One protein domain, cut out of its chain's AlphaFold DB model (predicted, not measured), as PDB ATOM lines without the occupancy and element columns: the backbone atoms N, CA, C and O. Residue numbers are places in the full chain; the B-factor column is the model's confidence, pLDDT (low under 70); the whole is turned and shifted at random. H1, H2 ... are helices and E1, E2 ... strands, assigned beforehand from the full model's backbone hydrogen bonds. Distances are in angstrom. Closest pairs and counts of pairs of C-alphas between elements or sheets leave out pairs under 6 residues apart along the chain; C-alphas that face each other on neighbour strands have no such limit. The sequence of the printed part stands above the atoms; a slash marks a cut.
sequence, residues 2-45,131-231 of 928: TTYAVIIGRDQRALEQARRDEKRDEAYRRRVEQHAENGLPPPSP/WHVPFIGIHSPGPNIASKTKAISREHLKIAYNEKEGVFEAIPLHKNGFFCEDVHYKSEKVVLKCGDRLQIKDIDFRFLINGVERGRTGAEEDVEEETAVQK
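Overview. This is residues 2 to 45 and 131 to 231 of the 928 residues of an uncharacterized protein of Fusarium sp. AF-4 (UniProt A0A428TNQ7). A small sandwich of two crossed sheets makes the core, with long helix H1 running away from one end of it and thin helix H3 leading away from the opposite end, where residues 223 to 231 stick out free. The two helices make the length; past H1, residues 40 to 45 fold back beside it, and short H2 packs on its first part. The printed part has 145 residues, with three named helices and nine named strands in the order E1 H1 E2 H2 E3 E4 E5 E6 E7 E8 E9 H3, a mixed class of helices and strands. One sheet, order E2 E1 E3 E4 E7, is mixed and strongly twisted; the other, order E6 E5 E8 E9, is antiparallel. The whole is extended, with a radius of gyration of the C-alphas of 22.5 A and spans of 90 by 28 by 25 A.

Along the chain. In the larger sheet, E1 is residues 5 to 10, 17.1 A from first to last C-alpha, and begins at C-alpha 5 (22.993, -18.266, -19.664). E2 is residues 135 to 138, E3 residues 157 to 162 at 15.4 A, E4 residues 167 to 172 at 16.3 A, and E7 residues 190 to 192. In the smaller sheet, E5 is residues 178 to 180, E6 residues 183 to 185, E8 residues 197 to 200 and E9 residues 203 to 206. H1, residues 12 to 37, is 37.4 A long and ends at C-alpha 37 (-10.004, 26.726, -9.156). H2 is residues 145 to 149. H3, residues 220 to 231, is 16.9 A long and ends at C-alpha 231 (32.506, -49.729, -7.896).

Arrangement. In the larger sheet, E2 and E7 are the edge strands. E2 and E1 are parallel at 35 degrees, with N 136 and O 7 at 2.8 A. E1 and E3 are antiparallel at 176 degrees, with N 6 and O 159 at 2.8 A. E3 and E4 form a hairpin, antiparallel at 153 degrees, with N 160 and O 169 at 2.9 A. E4 and E7 are antiparallel at 136 degrees, with N 170 and O 190 at 2.8 A. The smaller sheet faces this one as a sandwich, two sheets face to face, 9.2 A centre to centre where they face each other, with strands at 42 degrees. E5 and E6 form a hairpin, with N 180 and O 183 at 2.9 A. E5 and E8 are antiparallel at 167 degrees, with N 179 and O 199 at 2.9 A. E8 and E9 form a hairpin, with N 198 and O 205 at 2.8 A. The chain changes sheet at the links E4 to E5, E6 to E7 and E7 to E8. H1 only grazes the larger sheet, with its residues 12 to 15. H1 touches H2 with its residues 14 to 22 alone, the closest C-alphas being those of Ala 18 and Ala 146 at 5.1 A. H2 is on neither sheet. H3 touches no helix, is on neither sheet, and is apart from E4, for instance. In H1, H2 and H3 every O i to N i+4 pair is within hydrogen-bond range.

Size, cuts and confidence. The two C-alphas farthest apart, those of Gly 39 and Lys 231, are 89.8 A apart. Without residues 223 to 231, the body spans 76 by 28 by 24 A. Residues 46 to 130 are not printed, and C-alphas 45 and 131 across this cut are 47.9 A apart. Of the links that are printed whole, E9 to H3 is long, with residues 207 to 219. The mean pLDDT of the printed part is 87.7; residues 221 to 231 are under 70.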
ATOM      1  N   THR A   2      17.588 -24.379 -23.969       71.56
ATOM      2  CA  THR A   2      17.599 -23.454 -25.129       71.56
ATOM      3  C   THR A   2      18.798 -22.506 -25.136       71.56
ATOM      4  O   THR A   2      19.253 -22.127 -26.206       71.56
ATOM      5  N   THR A   3      19.293 -22.118 -23.958       85.94
ATOM      6  CA  THR A   3      20.375 -21.139 -23.759       85.94
ATOM      7  C   THR A   3      21.120 -21.459 -22.463       85.94
ATOM      8  O   THR A   3      20.464 -21.698 -21.450       85.94
ATOM      9  N   TYR A   4      22.455 -21.433 -22.462       89.62
ATOM     10  CA  TYR A   4      23.273 -21.749 -21.280       89.62
ATOM     11  C   TYR A   4      23.353 -20.618 -20.248       89.62
ATOM     12  O   TYR A   4      23.725 -20.862 -19.105       89.62
ATOM     13  N   ALA A   5      23.021 -19.379 -20.610       92.50
ATOM     14  CA  ALA A   5      22.993 -18.266 -19.664       92.50
ATOM     15  C   ALA A   5      21.903 -17.247 -20.004       92.50
ATOM     16  O   ALA A   5      21.491 -17.129 -21.152       92.50
ATOM     17  N   VAL A   6      21.476 -16.473 -19.009       94.12
ATOM     18  CA  VAL A   6      20.474 -15.406 -19.121       94.12
ATOM     19  C   VAL A   6      20.875 -14.224 -18.237       94.12
ATOM     20  O   VAL A   6      21.403 -14.413 -17.141       94.12
ATOM     21  N   ILE A   7      20.638 -12.995 -18.701       95.94
ATOM     22  CA  ILE A   7      20.882 -11.773 -17.923       95.94
ATOM     23  C   ILE A   7      19.545 -11.156 -17.521       95.94
ATOM     24  O   ILE A   7      18.691 -10.888 -18.360       95.94
ATOM     25  N   ILE A   8      19.379 -10.897 -16.228       95.69
ATOM     26  CA  ILE A   8      18.198 -10.274 -15.633       95.69
ATOM     27  C   ILE A   8      18.560  -8.841 -15.231       95.69
ATOM     28  O   ILE A   8      19.573  -8.593 -14.563       95.69
ATOM     29  N   GLY A   9      17.744  -7.869 -15.636       95.56
ATOM     30  CA  GLY A   9      18.032  -6.459 -15.398       95.56
ATOM     31  C   GLY A   9      16.879  -5.522 -15.737       95.56
ATOM     32  O   GLY A   9      15.791  -5.941 -16.110       95.56
ATOM     33  N   ARG A  10      17.084  -4.219 -15.554       95.00
ATOM     34  CA  ARG A  10      16.016  -3.216 -15.622       95.00
ATOM     35  C   ARG A  10      15.422  -3.090 -17.023       95.00
ATOM     36  O   ARG A  10      16.102  -2.620 -17.939       95.00
ATOM     37  N   ASP A  11      14.118  -3.331 -17.142       94.44
ATOM     38  CA  ASP A  11      13.376  -2.989 -18.352       94.44
ATOM     39  C   ASP A  11      13.409  -1.471 -18.602       94.44
ATOM     40  O   ASP A  11      12.977  -0.653 -17.785       94.44
ATOM     41  N   GLN A  12      13.943  -1.088 -19.760       89.56
ATOM     42  CA  GLN A  12      14.017   0.300 -20.204       89.56
ATOM     43  C   GLN A  12      12.713   0.752 -20.882       89.56
ATOM     44  O   GLN A  12      12.379   1.932 -20.788       89.56
ATOM     45  N   ARG A  13      11.934  -0.165 -21.479       88.19
ATOM     46  CA  ARG A  13      10.645   0.131 -22.123       88.19
ATOM     47  C   ARG A  13       9.578   0.462 -21.076       88.19
ATOM     48  O   ARG A  13       9.018   1.559 -21.132       88.19
ATOM     49  N   ALA A  14       9.366  -0.394 -20.069       87.75
ATOM     50  CA  ALA A  14       8.469  -0.079 -18.950       87.75
ATOM     51  C   ALA A  14       8.918   1.165 -18.164       87.75
ATOM     52  O   ALA A  14       8.079   1.989 -17.800       87.75
ATOM     53  N   LEU A  15      10.228   1.367 -17.952       89.06
ATOM     54  CA  LEU A  15      10.748   2.573 -17.289       89.06
ATOM     55  C   LEU A  15      10.392   3.860 -18.051       89.06
ATOM     56  O   LEU A  15      10.036   4.862 -17.428       89.06
ATOM     57  N   GLU A  16      10.510   3.870 -19.380       89.31
ATOM     58  CA  GLU A  16      10.121   5.036 -20.175       89.31
ATOM     59  C   GLU A  16       8.608   5.235 -20.223       89.31
ATOM     60  O   GLU A  16       8.149   6.370 -20.086       89.31
ATOM     61  N   GLN A  17       7.832   4.161 -20.395       86.81
ATOM     62  CA  GLN A  17       6.375   4.258 -20.387       86.81
ATOM     63  C   GLN A  17       5.872   4.810 -19.053       86.81
ATOM     64  O   GLN A  17       5.104   5.769 -19.048       86.81
ATOM     65  N   ALA A  18       6.382   4.300 -17.930       88.00
ATOM     66  CA  ALA A  18       6.041   4.798 -16.605       88.00
ATOM     67  C   ALA A  18       6.290   6.311 -16.467       88.00
ATOM     68  O   ALA A  18       5.479   7.004 -15.866       88.00
ATOM     69  N   ARG A  19       7.341   6.867 -17.094       89.25
ATOM     70  CA  ARG A  19       7.562   8.330 -17.133       89.25
ATOM     71  C   ARG A  19       6.580   9.072 -18.039       89.25
ATOM     72  O   ARG A  19       6.222  10.209 -17.731       89.25
ATOM     73  N   ARG A  20       6.174   8.480 -19.168       89.00
ATOM     74  CA  ARG A  20       5.137   9.048 -20.053       89.00
ATOM     75  C   ARG A  20       3.787   9.096 -19.334       89.00
ATOM     76  O   ARG A  20       3.067  10.083 -19.476       89.00
ATOM     77  N   ASP A  21       3.494   8.080 -18.529       85.44
ATOM     78  CA  ASP A  21       2.246   7.941 -17.784       85.44
ATOM     79  C   ASP A  21       2.239   8.804 -16.508       85.44
ATOM     80  O   ASP A  21       1.339   9.626 -16.367       85.44
ATOM     81  N   GLU A  22       3.295   8.791 -15.681       87.56
ATOM     82  CA  GLU A  22       3.463   9.715 -14.539       87.56
ATOM     83  C   GLU A  22       3.321  11.191 -14.969       87.56
ATOM     84  O   GLU A  22       2.671  11.989 -14.283       87.56
ATOM     85  N   LYS A  23       3.860  11.556 -16.144       89.19
ATOM     86  CA  LYS A  23       3.709  12.895 -16.739       89.19
ATOM     87  C   LYS A  23       2.283  13.172 -17.236       89.19
ATOM     88  O   LYS A  23       1.830  14.315 -17.148       89.19
ATOM     89  N   ARG A  24       1.565  12.168 -17.758       86.88
ATOM     90  CA  ARG A  24       0.147  12.310 -18.144       86.88
ATOM     91  C   ARG A  24      -0.723  12.526 -16.908       86.88
ATOM     92  O   ARG A  24      -1.576  13.408 -16.928       86.88
ATOM     93  N   ASP A  25      -0.450  11.799 -15.833       86.06
ATOM     94  CA  ASP A  25      -1.190  11.879 -14.576       86.06
ATOM     95  C   ASP A  25      -0.882  13.169 -13.808       86.06
ATOM     96  O   ASP A  25      -1.749  13.708 -13.121       86.06
ATOM     97  N   GLU A  26       0.331  13.718 -13.919       88.69
ATOM     98  CA  GLU A  26       0.628  15.078 -13.451       88.69
ATOM     99  C   GLU A  26      -0.127  16.138 -14.272       88.69
ATOM    100  O   GLU A  26      -0.770  17.014 -13.698       88.69
ATOM    101  N   ALA A  27      -0.111  16.043 -15.606       89.50
ATOM    102  CA  ALA A  27      -0.843  16.972 -16.470       89.50
ATOM    103  C   ALA A  27      -2.367  16.903 -16.255       89.50
ATOM    104  O   ALA A  27      -3.045  17.930 -16.315       89.50
ATOM    105  N   TYR A  28      -2.905  15.713 -15.970       88.88
ATOM    106  CA  TYR A  28      -4.302  15.527 -15.591       88.88
ATOM    107  C   TYR A  28      -4.607  16.146 -14.222       88.88
ATOM    108  O   TYR A  28      -5.537  16.942 -14.134       88.88
ATOM    109  N   ARG A  29      -3.803  15.870 -13.182       89.44
ATOM    110  CA  ARG A  29      -3.973  16.480 -11.847       89.44
ATOM    111  C   ARG A  29      -3.972  18.005 -11.907       89.44
ATOM    112  O   ARG A  29      -4.916  18.611 -11.416       89.44
ATOM    113  N   ARG A  30      -3.019  18.613 -12.623       91.62
ATOM    114  CA  ARG A  30      -2.986  20.071 -12.845       91.62
ATOM    115  C   ARG A  30      -4.246  20.597 -13.545       91.62
ATOM    116  O   ARG A  30      -4.686  21.699 -13.246       91.62
ATOM    117  N   ARG A  31      -4.855  19.825 -14.457       88.75
ATOM    118  CA  ARG A  31      -6.132  20.202 -15.093       88.75
ATOM    119  C   ARG A  31      -7.326  20.035 -14.146       88.75
ATOM    120  O   ARG A  31      -8.236  20.850 -14.200       88.75
ATOM    121  N   VAL A  32      -7.331  19.020 -13.280       91.94
ATOM    122  CA  VAL A  32      -8.344  18.862 -12.218       91.94
ATOM    123  C   VAL A  32      -8.261  20.027 -11.228       91.94
ATOM    124  O   VAL A  32      -9.288  20.618 -10.913       91.94
ATOM    125  N   GLU A  33      -7.051  20.404 -10.807       92.38
ATOM    126  CA  GLU A  33      -6.786  21.575  -9.960       92.38
ATOM    127  C   GLU A  33      -7.287  22.861 -10.635       92.38
ATOM    128  O   GLU A  33      -8.109  23.564 -10.056       92.38
ATOM    129  N   GLN A  34      -6.924  23.105 -11.901       91.31
ATOM    130  CA  GLN A  34      -7.420  24.254 -12.671       91.31
ATOM    131  C   GLN A  34      -8.944  24.255 -12.860       91.31
ATOM    132  O   GLN A  34      -9.554  25.320 -12.853       91.31
ATOM    133  N   HIS A  35      -9.593  23.102 -13.043       90.94
ATOM    134  CA  HIS A  35     -11.057  23.049 -13.105       90.94
ATOM    135  C   HIS A  35     -11.678  23.408 -11.750       90.94
ATOM    136  O   HIS A  35     -12.589  24.229 -11.717       90.94
ATOM    137  N   ALA A  36     -11.142  22.880 -10.646       93.31
ATOM    138  CA  ALA A  36     -11.606  23.197  -9.298       93.31
ATOM    139  C   ALA A  36     -11.402  24.682  -8.933       93.31
ATOM    140  O   ALA A  36     -12.306  25.297  -8.371       93.31
ATOM    141  N   GLU A  37     -10.267  25.283  -9.307       93.25
ATOM    142  CA  GLU A  37     -10.004  26.726  -9.156       93.25
ATOM    143  C   GLU A  37     -10.995  27.588  -9.956       93.25
ATOM    144  O   GLU A  37     -11.403  28.648  -9.489       93.25
ATOM    145  N   ASN A  38     -11.426  27.119 -11.133       91.44
ATOM    146  CA  ASN A  38     -12.423  27.787 -11.978       91.44
ATOM    147  C   ASN A  38     -13.884  27.397 -11.653       91.44
ATOM    148  O   ASN A  38     -14.790  27.784 -12.389       91.44
ATOM    149  N   GLY A  39     -14.138  26.612 -10.597       91.06
ATOM    150  CA  GLY A  39     -15.486  26.150 -10.226       91.06
ATOM    151  C   GLY A  39     -16.145  25.184 -11.226       91.06
ATOM    152  O   GLY A  39     -17.354  24.962 -11.166       91.06
ATOM    153  N   LEU A  40     -15.373  24.613 -12.152       91.00
ATOM    154  CA  LEU A  40     -15.841  23.676 -13.171       91.00
ATOM    155  C   LEU A  40     -15.820  22.228 -12.650       91.00
ATOM    156  O   LEU A  40     -14.941  21.872 -11.859       91.00
ATOM    157  N   PRO A  41     -16.720  21.345 -13.131       87.00
ATOM    158  CA  PRO A  41     -16.627  19.918 -12.837       87.00
ATOM    159  C   PRO A  41     -15.280  19.356 -13.324       87.00
ATOM    160  O   PRO A  41     -14.747  19.830 -14.337       87.00
ATOM    161  N   PRO A  42     -14.713  18.348 -12.633       85.62
ATOM    162  CA  PRO A  42     -13.416  17.795 -12.992       85.62
ATOM    163  C   PRO A  42     -13.437  17.247 -14.429       85.62
ATOM    164  O   PRO A  42     -14.430  16.644 -14.844       85.62
ATOM    165  N   PRO A  43     -12.355  17.438 -15.206       85.88
ATOM    166  CA  PRO A  43     -12.252  16.870 -16.543       85.88
ATOM    167  C   PRO A  43     -12.335  15.343 -16.461       85.88
ATOM    168  O   PRO A  43     -11.816  14.747 -15.518       85.88
ATOM    169  N   SER A  44     -12.927  14.696 -17.465       82.69
ATOM    170  CA  SER A  44     -12.961  13.232 -17.529       82.69
ATOM    171  C   SER A  44     -11.542  12.650 -17.415       82.69
ATOM    172  O   SER A  44     -10.639  13.161 -18.093       82.69
ATOM    173  N   PRO A  45     -11.327  11.581 -16.620       77.06
ATOM    174  CA  PRO A  45     -10.034  10.914 -16.547       77.06
ATOM    175  C   PRO A  45      -9.517  10.549 -17.942       77.06
ATOM    176  O   PRO A  45     -10.314  10.124 -18.790       77.06
ATOM    177  N   TRP A 131      24.544 -20.652 -27.013       84.56
ATOM    178  CA  TRP A 131      25.464 -19.604 -26.564       84.56
ATOM    179  C   TRP A 131      24.859 -18.188 -26.585       84.56
ATOM    180  O   TRP A 131      25.501 -17.234 -26.145       84.56
ATOM    181  N   HIS A 132      23.633 -18.019 -27.091       87.44
ATOM    182  CA  HIS A 132      22.903 -16.759 -26.992       87.44
ATOM    183  C   HIS A 132      22.496 -16.497 -25.537       87.44
ATOM    184  O   HIS A 132      21.934 -17.367 -24.876       87.44
ATOM    185  N   VAL A 133      22.748 -15.277 -25.057       90.44
ATOM    186  CA  VAL A 133      22.426 -14.849 -23.690       90.44
ATOM    187  C   VAL A 133      21.230 -13.889 -23.733       90.44
ATOM    188  O   VAL A 133      21.431 -12.686 -23.919       90.44
ATOM    189  N   PRO A 134      19.980 -14.380 -23.614       91.31
ATOM    190  CA  PRO A 134      18.796 -13.531 -23.600       91.31
ATOM    191  C   PRO A 134      18.794 -12.557 -22.418       91.31
ATOM    192  O   PRO A 134      19.358 -12.818 -21.351       91.31
ATOM    193  N   PHE A 135      18.101 -11.434 -22.610       93.88
ATOM    194  CA  PHE A 135      17.909 -10.401 -21.596       93.88
ATOM    195  C   PHE A 135      16.462 -10.389 -21.088       93.88
ATOM    196  O   PHE A 135      15.531 -10.166 -21.863       93.88
ATOM    197  N   ILE A 136      16.275 -10.564 -19.779       93.81
ATOM    198  CA  ILE A 136      14.980 -10.460 -19.101       93.81
ATOM    199  C   ILE A 136      14.865  -9.083 -18.443       93.81
ATOM    200  O   ILE A 136      15.545  -8.774 -17.461       93.81
ATOM    201  N   GLY A 137      13.965  -8.261 -18.987       94.06
ATOM    202  CA  GLY A 137      13.625  -6.947 -18.448       94.06
ATOM    203  C   GLY A 137      12.641  -7.036 -17.280       94.06
ATOM    204  O   GLY A 137      11.483  -7.391 -17.479       94.06
ATOM    205  N   ILE A 138      13.071  -6.635 -16.084       93.69
ATOM    206  CA  ILE A 138      12.242  -6.551 -14.872       93.69
ATOM    207  C   ILE A 138      11.964  -5.093 -14.467       93.69
ATOM    208  O   ILE A 138      12.805  -4.204 -14.648       93.69
ATOM    209  N   HIS A 139      10.774  -4.836 -13.915       92.44
ATOM    210  CA  HIS A 139      10.337  -3.518 -13.446       92.44
ATOM    211  C   HIS A 139       9.483  -3.625 -12.173       92.44
ATOM    212  O   HIS A 139       8.747  -4.587 -11.980       92.44
ATOM    213  N   SER A 140       9.607  -2.645 -11.278       90.06
ATOM    214  CA  SER A 140       9.014  -2.705  -9.939       90.06
ATOM    215  C   SER A 140       7.487  -2.521  -9.963       90.06
ATOM    216  O   SER A 140       7.016  -1.570 -10.596       90.06
ATOM    217  N   PRO A 141       6.706  -3.331  -9.223       85.12
ATOM    218  CA  PRO A 141       5.246  -3.268  -9.235       85.12
ATOM    219  C   PRO A 141       4.657  -2.095  -8.428       85.12
ATOM    220  O   PRO A 141       5.280  -1.525  -7.522       85.12
ATOM    221  N   GLY A 142       3.390  -1.781  -8.713       80.25
ATOM    222  CA  GLY A 142       2.594  -0.779  -7.995       80.25
ATOM    223  C   GLY A 142       2.831   0.669  -8.455       80.25
ATOM    224  O   GLY A 142       3.375   0.896  -9.532       80.25
ATOM    225  N   PRO A 143       2.398   1.680  -7.678       76.50
ATOM    226  CA  PRO A 143       2.519   3.084  -8.070       76.50
ATOM    227  C   PRO A 143       3.975   3.585  -8.062       76.50
ATOM    228  O   PRO A 143       4.810   3.120  -7.280       76.50
ATOM    229  N   ASN A 144       4.243   4.611  -8.880       82.88
ATOM    230  CA  ASN A 144       5.562   5.229  -9.097       82.88
ATOM    231  C   ASN A 144       6.604   4.270  -9.718       82.88
ATOM    232  O   ASN A 144       7.767   4.229  -9.299       82.88
ATOM    233  N   ILE A 145       6.187   3.480 -10.716       85.38
ATOM    234  CA  ILE A 145       7.034   2.495 -11.411       85.38
ATOM    235  C   ILE A 145       8.352   3.128 -11.883       85.38
ATOM    236  O   ILE A 145       9.400   2.490 -11.754       85.38
ATOM    237  N   ALA A 146       8.360   4.377 -12.374       86.12
ATOM    238  CA  ALA A 146       9.578   4.969 -12.927       86.12
ATOM    239  C   ALA A 146      10.626   5.314 -11.859       86.12
ATOM    240  O   ALA A 146      11.829   5.274 -12.145       86.12
ATOM    241  N   SER A 147      10.196   5.649 -10.638       87.31
ATOM    242  CA  SER A 147      11.105   5.920  -9.520       87.31
ATOM    243  C   SER A 147      11.657   4.618  -8.943       87.31
ATOM    244  O   SER A 147      12.875   4.470  -8.819       87.31
ATOM    245  N   LYS A 148      10.781   3.637  -8.690       87.19
ATOM    246  CA  LYS A 148      11.137   2.328  -8.131       87.19
ATOM    247  C   LYS A 148      12.051   1.519  -9.055       87.19
ATOM    248  O   LYS A 148      13.074   1.006  -8.601       87.19
ATOM    249  N   THR A 149      11.701   1.430 -10.338       88.75
ATOM    250  CA  THR A 149      12.411   0.620 -11.344       88.75
ATOM    251  C   THR A 149      13.813   1.165 -11.615       88.75
ATOM    252  O   THR A 149      14.731   0.400 -11.894       88.75
ATOM    253  N   LYS A 150      14.037   2.481 -11.463       89.19
ATOM    254  CA  LYS A 150      15.355   3.117 -11.650       89.19
ATOM    255  C   LYS A 150      16.448   2.542 -10.733       89.19
ATOM    256  O   LYS A 150      17.611   2.572 -11.125       89.19
ATOM    257  N   ALA A 151      16.090   2.033  -9.551       87.44
ATOM    258  CA  ALA A 151      17.029   1.444  -8.590       87.44
ATOM    259  C   ALA A 151      17.523   0.033  -8.978       87.44
ATOM    260  O   ALA A 151      18.480  -0.466  -8.391       87.44
ATOM    261  N   ILE A 152      16.897  -0.598  -9.975       92.19
ATOM    262  CA  ILE A 152      17.377  -1.836 -10.594       92.19
ATOM    263  C   ILE A 152      18.482  -1.460 -11.599       92.19
ATOM    264  O   ILE A 152      18.329  -0.505 -12.373       92.19
ATOM    265  N   SER A 153      19.608  -2.180 -11.591       94.12
ATOM    266  CA  SER A 153      20.673  -2.017 -12.594       94.12
ATOM    267  C   SER A 153      20.182  -2.394 -13.996       94.12
ATOM    268  O   SER A 153      19.247  -3.179 -14.123       94.12
ATOM    269  N   ARG A 154      20.807  -1.863 -15.060       93.88
ATOM    270  CA  ARG A 154      20.487  -2.268 -16.449       93.88
ATOM    271  C   ARG A 154      20.701  -3.768 -16.642       93.88
ATOM    272  O   ARG A 154      19.863  -4.402 -17.255       93.88
ATOM    273  N   GLU A 155      21.758  -4.296 -16.039       95.44
ATOM    274  CA  GLU A 155      22.119  -5.710 -15.946       95.44
ATOM    275  C   GLU A 155      22.448  -5.947 -14.465       95.44
ATOM    276  O   GLU A 155      23.227  -5.184 -13.887       95.44
ATOM    277  N   HIS A 156      21.771  -6.886 -13.803       95.00
ATOM    278  CA  HIS A 156      21.769  -6.984 -12.334       95.00
ATOM    279  C   HIS A 156      22.271  -8.343 -11.845       95.00
ATOM    280  O   HIS A 156      23.105  -8.407 -10.944       95.00
ATOM    281  N   LEU A 157      21.790  -9.407 -12.483       96.00
ATOM    282  CA  LEU A 157      22.101 -10.801 -12.198       96.00
ATOM    283  C   LEU A 157      22.301 -11.519 -13.536       96.00
ATOM    284  O   LEU A 157      21.509 -11.323 -14.457       96.00
ATOM    285  N   LYS A 158      23.330 -12.357 -13.643       96.06
ATOM    286  CA  LYS A 158      23.457 -13.367 -14.698       96.06
ATOM    287  C   LYS A 158      23.213 -14.730 -14.065       96.06
ATOM    288  O   LYS A 158      23.858 -15.038 -13.073       96.06
ATOM    289  N   ILE A 159      22.332 -15.541 -14.640       95.38
ATOM    290  CA  ILE A 159      22.275 -16.975 -14.337       95.38
ATOM    291  C   ILE A 159      23.004 -17.695 -15.473       95.38
ATOM    292  O   ILE A 159      22.775 -17.365 -16.638       95.38
ATOM    293  N   ALA A 160      23.914 -18.613 -15.162       94.88
ATOM    294  CA  ALA A 160      24.721 -19.335 -16.144       94.88
ATOM    295  C   ALA A 160      24.916 -20.798 -15.740       94.88
ATOM    296  O   ALA A 160      25.098 -21.087 -14.567       94.88
ATOM    297  N   TYR A 161      24.899 -21.707 -16.706       93.31
ATOM    298  CA  TYR A 161      25.279 -23.102 -16.519       93.31
ATOM    299  C   TYR A 161      26.808 -23.234 -16.499       93.31
ATOM    300  O   TYR A 161      27.481 -22.696 -17.385       93.31
ATOM    301  N   ASN A 162      27.353 -23.930 -15.503       92.19
ATOM    302  CA  ASN A 162      28.771 -24.255 -15.400       92.19
ATOM    303  C   ASN A 162      28.996 -25.696 -15.875       92.19
ATOM    304  O   ASN A 162      28.820 -26.655 -15.128       92.19
ATOM    305  N   GLU A 163      29.426 -25.826 -17.129       88.25
ATOM    306  CA  GLU A 163      29.668 -27.095 -17.828       88.25
ATOM    307  C   GLU A 163      30.660 -28.036 -17.113       88.25
ATOM    308  O   GLU A 163      30.628 -29.235 -17.360       88.25
ATOM    309  N   LYS A 164      31.510 -27.524 -16.210       87.88
ATOM    310  CA  LYS A 164      32.466 -28.337 -15.435       87.88
ATOM    311  C   LYS A 164      31.907 -28.911 -14.136       87.88
ATOM    312  O   LYS A 164      32.460 -29.873 -13.622       87.88
ATOM    313  N   GLU A 165      30.896 -28.259 -13.568       86.00
ATOM    314  CA  GLU A 165      30.327 -28.591 -12.254       86.00
ATOM    315  C   GLU A 165      28.899 -29.156 -12.386       86.00
ATOM    316  O   GLU A 165      28.309 -29.548 -11.390       86.00
ATOM    317  N   GLY A 166      28.312 -29.166 -13.592       89.12
ATOM    318  CA  GLY A 166      26.939 -29.627 -13.857       89.12
ATOM    319  C   GLY A 166      25.834 -28.698 -13.328       89.12
ATOM    320  O   GLY A 166      24.648 -28.943 -13.546       89.12
ATOM    321  N   VAL A 167      26.195 -27.613 -12.637       93.25
ATOM    322  CA  VAL A 167      25.258 -26.757 -11.894       93.25
ATOM    323  C   VAL A 167      24.959 -25.420 -12.574       93.25
ATOM    324  O   VAL A 167      25.703 -24.926 -13.422       93.25
ATOM    325  N   PHE A 168      23.872 -24.779 -12.141       93.94
ATOM    326  CA  PHE A 168      23.593 -23.378 -12.449       93.94
ATOM    327  C   PHE A 168      24.165 -22.437 -11.390       93.94
ATOM    328  O   PHE A 168      24.027 -22.668 -10.194       93.94
ATOM    329  N   GLU A 169      24.728 -21.320 -11.836       95.25
ATOM    330  CA  GLU A 169      25.306 -20.271 -11.002       95.25
ATOM    331  C   GLU A 169      24.577 -18.941 -11.197       95.25
ATOM    332  O   GLU A 169      24.420 -18.457 -12.321       95.25
ATOM    333  N   ALA A 170      24.192 -18.304 -10.095       95.81
ATOM    334  CA  ALA A 170      23.771 -16.914 -10.043       95.81
ATOM    335  C   ALA A 170      24.970 -16.003  -9.737       95.81
ATOM    336  O   ALA A 170      25.581 -16.088  -8.674       95.81
ATOM    337  N   ILE A 171      25.294 -15.116 -10.678       95.94
ATOM    338  CA  ILE A 171      26.460 -14.227 -10.654       95.94
ATOM    339  C   ILE A 171      25.980 -12.763 -10.562       95.94
ATOM    340  O   ILE A 171      25.298 -12.283 -11.480       95.94
ATOM    341  N   PRO A 172      26.327 -12.013  -9.498       95.88
ATOM    342  CA  PRO A 172      25.909 -10.624  -9.334       95.88
ATOM    343  C   PRO A 172      26.677  -9.712 -10.303       95.88
ATOM    344  O   PRO A 172      27.899  -9.601 -10.244       95.88
ATOM    345  N   LEU A 173      25.960  -9.005 -11.182       94.56
ATOM    346  CA  LEU A 173      26.561  -8.070 -12.151       94.56
ATOM    347  C   LEU A 173      26.655  -6.627 -11.628       94.56
ATOM    348  O   LEU A 173      27.186  -5.746 -12.304       94.56
ATOM    349  N   HIS A 174      26.096  -6.342 -10.449       91.88
ATOM    350  CA  HIS A 174      25.986  -4.984  -9.928       91.88
ATOM    351  C   HIS A 174      26.141  -4.928  -8.406       91.88
ATOM    352  O   HIS A 174      25.614  -5.773  -7.692       91.88
ATOM    353  N   LYS A 175      26.752  -3.844  -7.903       90.00
ATOM    354  CA  LYS A 175      27.091  -3.597  -6.482       90.00
ATOM    355  C   LYS A 175      25.923  -3.656  -5.481       90.00
ATOM    356  O   LYS A 175      26.155  -3.604  -4.277       90.00
ATOM    357  N   ASN A 176      24.683  -3.718  -5.962       88.31
ATOM    358  CA  ASN A 176      23.495  -3.876  -5.120       88.31
ATOM    359  C   ASN A 176      23.213  -5.348  -4.777       88.31
ATOM    360  O   ASN A 176      22.423  -5.593  -3.869       88.31
ATOM    361  N   GLY A 177      23.832  -6.299  -5.481       92.31
ATOM    362  CA  GLY A 177      23.609  -7.727  -5.298       92.31
ATOM    363  C   GLY A 177      22.206  -8.208  -5.677       92.31
ATOM    364  O   GLY A 177      21.394  -7.475  -6.242       92.31
ATOM    365  N   PHE A 178      21.926  -9.454  -5.317       95.19
ATOM    366  CA  PHE A 178      20.603 -10.075  -5.339       95.19
ATOM    367  C   PHE A 178      20.421 -10.892  -4.054       95.19
ATOM    368  O   PHE A 178      21.390 -11.149  -3.337       95.19
ATOM    369  N   PHE A 179      19.188 -11.271  -3.742       95.50
ATOM    370  CA  PHE A 179      18.893 -12.171  -2.631       95.50
ATOM    371  C   PHE A 179      18.593 -13.575  -3.166       95.50
ATOM    372  O   PHE A 179      17.917 -13.689  -4.191       95.50
ATOM    373  N   CYS A 180      19.069 -14.613  -2.478       94.88
ATOM    374  CA  CYS A 180      18.749 -16.019  -2.738       94.88
ATOM    375  C   CYS A 180      18.332 -16.673  -1.417       94.88
ATOM    376  O   CYS A 180      19.096 -16.603  -0.459       94.88
ATOM    377  N   GLU A 181      17.111 -17.215  -1.352       92.38
ATOM    378  CA  GLU A 181      16.436 -17.646  -0.109       92.38
ATOM    379  C   GLU A 181      16.700 -16.690   1.072       92.38
ATOM    380  O   GLU A 181      17.220 -17.045   2.124       92.38
ATOM    381  N   ASP A 182      16.367 -15.419   0.826       91.56
ATOM    382  CA  ASP A 182      16.471 -14.273   1.737       91.56
ATOM    383  C   ASP A 182      17.909 -13.883   2.198       91.56
ATOM    384  O   ASP A 182      18.081 -12.856   2.859       91.56
ATOM    385  N   VAL A 183      18.967 -14.585   1.756       93.25
ATOM    386  CA  VAL A 183      20.395 -14.233   1.968       93.25
ATOM    387  C   VAL A 183      20.909 -13.277   0.878       93.25
ATOM    388  O   VAL A 183      20.608 -13.462  -0.299       93.25
ATOM    389  N   HIS A 184      21.696 -12.244   1.232       94.88
ATOM    390  CA  HIS A 184      22.130 -11.176   0.305       94.88
ATOM    391  C   HIS A 184      23.539 -11.367  -0.283       94.88
ATOM    392  O   HIS A 184      24.537 -11.170   0.408       94.88
ATOM    393  N   TYR A 185      23.627 -11.610  -1.594       93.31
ATOM    394  CA  TYR A 185      24.882 -11.835  -2.319       93.31
ATOM    395  C   TYR A 185      25.267 -10.630  -3.185       93.31
ATOM    396  O   TYR A 185      24.553 -10.258  -4.120       93.31
ATOM    397  N   LYS A 186      26.405  -9.995  -2.867       91.25
ATOM    398  CA  LYS A 186      26.868  -8.733  -3.493       91.25
ATOM    399  C   LYS A 186      27.924  -8.915  -4.587       91.25
ATOM    400  O   LYS A 186      27.924  -8.137  -5.538       91.25
ATOM    401  N   SER A 187      28.801  -9.907  -4.424       89.94
ATOM    402  CA  SER A 187      29.984 -10.138  -5.274       89.94
ATOM    403  C   SER A 187      30.236 -11.619  -5.580       89.94
ATOM    404  O   SER A 187      30.794 -11.934  -6.624       89.94
ATOM    405  N   GLU A 188      29.842 -12.521  -4.679       92.81
ATOM    406  CA  GLU A 188      30.041 -13.970  -4.801       92.81
ATOM    407  C   GLU A 188      29.045 -14.617  -5.773       92.81
ATOM    408  O   GLU A 188      27.902 -14.168  -5.891       92.81
ATOM    409  N   LYS A 189      29.481 -15.693  -6.447       93.75
ATOM    410  CA  LYS A 189      28.598 -16.585  -7.212       93.75
ATOM    411  C   LYS A 189      27.853 -17.533  -6.265       93.75
ATOM    412  O   LYS A 189      28.421 -17.977  -5.271       93.75
ATOM    413  N   VAL A 190      26.607 -17.870  -6.592       94.62
ATOM    414  CA  VAL A 190      25.764 -18.792  -5.810       94.62
ATOM    415  C   VAL A 190      25.333 -19.955  -6.689       94.62
ATOM    416  O   VAL A 190      24.772 -19.723  -7.758       94.62
ATOM    417  N   VAL A 191      25.563 -21.190  -6.246       95.00
ATOM    418  CA  VAL A 191      25.020 -22.384  -6.908       95.00
ATOM    419  C   VAL A 191      23.517 -22.457  -6.642       95.00
ATOM    420  O   VAL A 191      23.097 -22.452  -5.487       95.00
ATOM    421  N   LEU A 192      22.719 -22.507  -7.708       94.56
ATOM    422  CA  LEU A 192      21.262 -22.560  -7.649       94.56
ATOM    423  C   LEU A 192      20.746 -23.996  -7.665       94.56
ATOM    424  O   LEU A 192      21.156 -24.817  -8.487       94.56
ATOM    425  N   LYS A 193      19.758 -24.259  -6.816       93.88
ATOM    426  CA  LYS A 193      18.976 -25.494  -6.776       93.88
ATOM    427  C   LYS A 193      17.612 -25.277  -7.420       93.88
ATOM    428  O   LYS A 193      17.075 -24.165  -7.474       93.88
ATOM    429  N   CYS A 194      17.012 -26.354  -7.924       92.81
ATOM    430  CA  CYS A 194      15.653 -26.288  -8.444       92.81
ATOM    431  C   CYS A 194      14.699 -25.842  -7.324       92.81
ATOM    432  O   CYS A 194      14.615 -26.469  -6.271       92.81
ATOM    433  N   GLY A 195      13.960 -24.760  -7.548       91.31
ATOM    434  CA  GLY A 195      13.014 -24.212  -6.585       91.31
ATOM    435  C   GLY A 195      13.491 -22.981  -5.817       91.31
ATOM    436  O   GLY A 195      12.643 -22.414  -5.134       91.31
ATOM    437  N   ASP A 196      14.742 -22.531  -5.936       95.00
ATOM    438  CA  ASP A 196      15.260 -21.393  -5.156       95.00
ATOM    439  C   ASP A 196      14.523 -20.070  -5.438       95.00
ATOM    440  O   ASP A 196      14.238 -19.712  -6.587       95.00
ATOM    441  N   ARG A 197      14.226 -19.306  -4.381       95.44
ATOM    442  CA  ARG A 197      13.687 -17.939  -4.454       95.44
ATOM    443  C   ARG A 197      14.803 -16.927  -4.673       95.44
ATOM    444  O   ARG A 197      15.638 -16.711  -3.800       95.44
ATOM    445  N   LEU A 198      14.746 -16.238  -5.807       95.56
ATOM    446  CA  LEU A 198      15.623 -15.131  -6.164       95.56
ATOM    447  C   LEU A 198      14.855 -13.811  -6.067       95.56
ATOM    448  O   LEU A 198      13.765 -13.678  -6.620       95.56
ATOM    449  N   GLN A 199      15.425 -12.810  -5.399       94.94
ATOM    450  CA  GLN A 199      14.804 -11.491  -5.262       94.94
ATOM    451  C   GLN A 199      15.766 -10.367  -5.655       94.94
ATOM    452  O   GLN A 199      16.891 -10.253  -5.167       94.94
ATOM    453  N   ILE A 200      15.278  -9.477  -6.521       94.06
ATOM    454  CA  ILE A 200      15.967  -8.262  -6.950       94.06
ATOM    455  C   ILE A 200      15.109  -7.064  -6.532       94.06
ATOM    456  O   ILE A 200      14.135  -6.699  -7.192       94.06
ATOM    457  N   LYS A 201      15.504  -6.419  -5.428       91.38
ATOM    458  CA  LYS A 201      14.800  -5.286  -4.803       91.38
ATOM    459  C   LYS A 201      13.374  -5.650  -4.349       91.38
ATOM    460  O   LYS A 201      13.220  -6.222  -3.280       91.38
ATOM    461  N   ASP A 202      12.352  -5.283  -5.118       90.12
ATOM    462  CA  ASP A 202      10.919  -5.450  -4.825       90.12
ATOM    463  C   ASP A 202      10.231  -6.327  -5.884       90.12
ATOM    464  O   ASP A 202       9.073  -6.106  -6.235       90.12
ATOM    465  N   ILE A 203      11.000  -7.276  -6.425       91.94
ATOM    466  CA  ILE A 203      10.600  -8.271  -7.417       91.94
ATOM    467  C   ILE A 203      11.242  -9.596  -7.005       91.94
ATOM    468  O   ILE A 203      12.469  -9.717  -7.040       91.94
ATOM    469  N   ASP A 204      10.426 -10.564  -6.612       92.06
ATOM    470  CA  ASP A 204      10.819 -11.947  -6.373       92.06
ATOM    471  C   ASP A 204      10.397 -12.852  -7.541       92.06
ATOM    472  O   ASP A 204       9.439 -12.585  -8.268       92.06
ATOM    473  N   PHE A 205      11.170 -13.909  -7.764       93.00
ATOM    474  CA  PHE A 205      10.930 -14.940  -8.765       93.00
ATOM    475  C   PHE A 205      11.550 -16.258  -8.290       93.00
ATOM    476  O   PHE A 205      12.418 -16.274  -7.419       93.00
ATOM    477  N   ARG A 206      11.093 -17.386  -8.836       93.69
ATOM    478  CA  ARG A 206      11.600 -18.712  -8.464       93.69
ATOM    479  C   ARG A 206      12.388 -19.318  -9.617       93.69
ATOM    480  O   ARG A 206      11.885 -19.362 -10.738       93.69
ATOM    481  N   PHE A 207      13.597 -19.788  -9.339       93.81
ATOM    482  CA  PHE A 207      14.368 -20.597 -10.270       93.81
ATOM    483  C   PHE A 207      13.818 -22.029 -10.290       93.81
ATOM    484  O   PHE A 207      13.447 -22.572  -9.252       93.81
ATOM    485  N   LEU A 208      13.715 -22.637 -11.469       91.62
ATOM    486  CA  LEU A 208      13.187 -23.988 -11.665       91.62
ATOM    487  C   LEU A 208      13.962 -24.658 -12.801       91.62
ATOM    488  O   LEU A 208      14.192 -24.036 -13.838       91.62
ATOM    489  N   ILE A 209      14.324 -25.925 -12.609       89.88
ATOM    490  CA  ILE A 209      14.977 -26.762 -13.615       89.88
ATOM    491  C   ILE A 209      13.992 -27.874 -13.986       89.88
ATOM    492  O   ILE A 209      13.505 -28.598 -13.117       89.88
ATOM    493  N   ASN A 210      13.661 -28.003 -15.270       87.12
ATOM    494  CA  ASN A 210      12.716 -29.020 -15.732       87.12
ATOM    495  C   ASN A 210      13.298 -30.426 -15.519       87.12
ATOM    496  O   ASN A 210      14.408 -30.693 -15.966       87.12
ATOM    497  N   GLY A 211      12.527 -31.314 -14.887       84.56
ATOM    498  CA  GLY A 211      12.924 -32.697 -14.593       84.56
ATOM    499  C   GLY A 211      13.624 -32.900 -13.243       84.56
ATOM    500  O   GLY A 211      13.670 -34.025 -12.767       84.56
ATOM    501  N   VAL A 212      14.098 -31.834 -12.589       87.81
ATOM    502  CA  VAL A 212      14.864 -31.922 -11.333       87.81
ATOM    503  C   VAL A 212      13.967 -31.652 -10.123       87.81
ATOM    504  O   VAL A 212      13.203 -30.681 -10.104       87.81
ATOM    505  N   GLU A 213      14.075 -32.484  -9.084       87.81
ATOM    506  CA  GLU A 213      13.360 -32.292  -7.817       87.81
ATOM    507  C   GLU A 213      13.755 -30.995  -7.096       87.81
ATOM    508  O   GLU A 213      14.893 -30.525  -7.175       87.81
ATOM    509  N   ARG A 214      12.822 -30.428  -6.322       88.06
ATOM    510  CA  ARG A 214      13.099 -29.210  -5.552       88.06
ATOM    511  C   ARG A 214      14.181 -29.452  -4.499       88.06
ATOM    512  O   ARG A 214      14.094 -30.403  -3.734       88.06
ATOM    513  N   GLY A 215      15.166 -28.559  -4.440       86.69
ATOM    514  CA  GLY A 215      16.325 -28.650  -3.552       86.69
ATOM    515  C   GLY A 215      17.532 -29.401  -4.131       86.69
ATOM    516  O   GLY A 215      18.615 -29.289  -3.557       86.69
ATOM    517  N   ARG A 216      17.392 -30.101  -5.269       88.25
ATOM    518  CA  ARG A 216      18.524 -30.702  -6.001       88.25
ATOM    519  C   ARG A 216      19.113 -29.721  -7.019       88.25
ATOM    520  O   ARG A 216      18.415 -28.831  -7.513       88.25
ATOM    521  N   THR A 217      20.393 -29.894  -7.347       86.69
ATOM    522  CA  THR A 217      21.085 -29.095  -8.379       86.69
ATOM    523  C   THR A 217      20.792 -29.571  -9.804       86.69
ATOM    524  O   THR A 217      20.755 -28.759 -10.726       86.69
ATOM    525  N   GLY A 218      20.558 -30.876  -9.973       81.19
ATOM    526  CA  GLY A 218      20.493 -31.558 -11.268       81.19
ATOM    527  C   GLY A 218      21.781 -32.299 -11.648       81.19
ATOM    528  O   GLY A 218      21.720 -33.125 -12.543       81.19
ATOM    529  N   ALA A 219      22.894 -32.069 -10.941       81.19
ATOM    530  CA  ALA A 219      24.178 -32.752 -11.159       81.19
ATOM    531  C   ALA A 219      24.369 -34.006 -10.276       81.19
ATOM    532  O   ALA A 219      25.418 -34.641 -10.303       81.19
ATOM    533  N   GLU A 220      23.375 -34.354  -9.450       71.00
ATOM    534  CA  GLU A 220      23.486 -35.459  -8.484       71.00
ATOM    535  C   GLU A 220      23.503 -36.844  -9.175       71.00
ATOM    536  O   GLU A 220      24.119 -37.774  -8.664       71.00
ATOM    537  N   GLU A 221      22.841 -36.990 -10.334       58.66
ATOM    538  CA  GLU A 221      22.721 -38.274 -11.053       58.66
ATOM    539  C   GLU A 221      24.044 -38.694 -11.723       58.66
ATOM    540  O   GLU A 221      24.409 -39.869 -11.669       58.66
ATOM    541  N   ASP A 222      24.818 -37.742 -12.263       55.78
ATOM    542  CA  ASP A 222      26.135 -38.008 -12.866       55.78
ATOM    543  C   ASP A 222      27.128 -38.592 -11.835       55.78
ATOM    544  O   ASP A 222      27.918 -39.487 -12.141       55.78
ATOM    545  N   VAL A 223      27.049 -38.136 -10.577       57.22
ATOM    546  CA  VAL A 223      27.890 -38.621  -9.466       57.22
ATOM    547  C   VAL A 223      27.505 -40.047  -9.049       57.22
ATOM    548  O   VAL A 223      28.374 -40.849  -8.684       57.22
ATOM    549  N   GLU A 224      26.221 -40.408  -9.125       56.88
ATOM    550  CA  GLU A 224      25.781 -41.789  -8.897       56.88
ATOM    551  C   GLU A 224      26.241 -42.729 -10.029       56.88
ATOM    552  O   GLU A 224      26.681 -43.844  -9.731       56.88
ATOM    553  N   GLU A 225      26.262 -42.292 -11.297       56.22
ATOM    554  CA  GLU A 225      26.846 -43.093 -12.387       56.22
ATOM    555  C   GLU A 225      28.374 -43.241 -12.271       56.22
ATOM    556  O   GLU A 225      28.862 -44.374 -12.322       56.22
ATOM    557  N   GLU A 226      29.150 -42.169 -12.048       55.94
ATOM    558  CA  GLU A 226      30.614 -42.287 -11.910       55.94
ATOM    559  C   GLU A 226      31.009 -43.208 -10.745       55.94
ATOM    560  O   GLU A 226      31.850 -44.105 -10.898       55.94
ATOM    561  N   THR A 227      30.369 -43.054  -9.580       57.19
ATOM    562  CA  THR A 227      30.663 -43.899  -8.411       57.19
ATOM    563  C   THR A 227      30.174 -45.342  -8.585       57.19
ATOM    564  O   THR A 227      30.812 -46.270  -8.069       57.19
ATOM    565  N   ALA A 228      29.106 -45.583  -9.357       55.22
ATOM    566  CA  ALA A 228      28.687 -46.929  -9.746       55.22
ATOM    567  C   ALA A 228      29.658 -47.579 -10.746       55.22
ATOM    568  O   ALA A 228      29.969 -48.768 -10.608       55.22
ATOM    569  N   VAL A 229      30.181 -46.828 -11.721       57.62
ATOM    570  CA  VAL A 229      31.180 -47.318 -12.686       57.62
ATOM    571  C   VAL A 229      32.490 -47.670 -11.981       57.62
ATOM    572  O   VAL A 229      33.023 -48.756 -12.218       57.62
ATOM    573  N   GLN A 230      32.972 -46.833 -11.056       56.03
ATOM    574  CA  GLN A 230      34.164 -47.139 -10.255       56.03
ATOM    575  C   GLN A 230      33.965 -48.389  -9.380       56.03
ATOM    576  O   GLN A 230      34.804 -49.291  -9.402       56.03
ATOM    577  N   LYS A 231      32.822 -48.521  -8.686       53.91
ATOM    578  CA  LYS A 231      32.506 -49.729  -7.896       53.91
ATOM    579  C   LYS A 231      32.444 -51.006  -8.743       53.91
ATOM    580  O   LYS A 231      32.854 -52.059  -8.262       53.91
TER     581      LYS A 231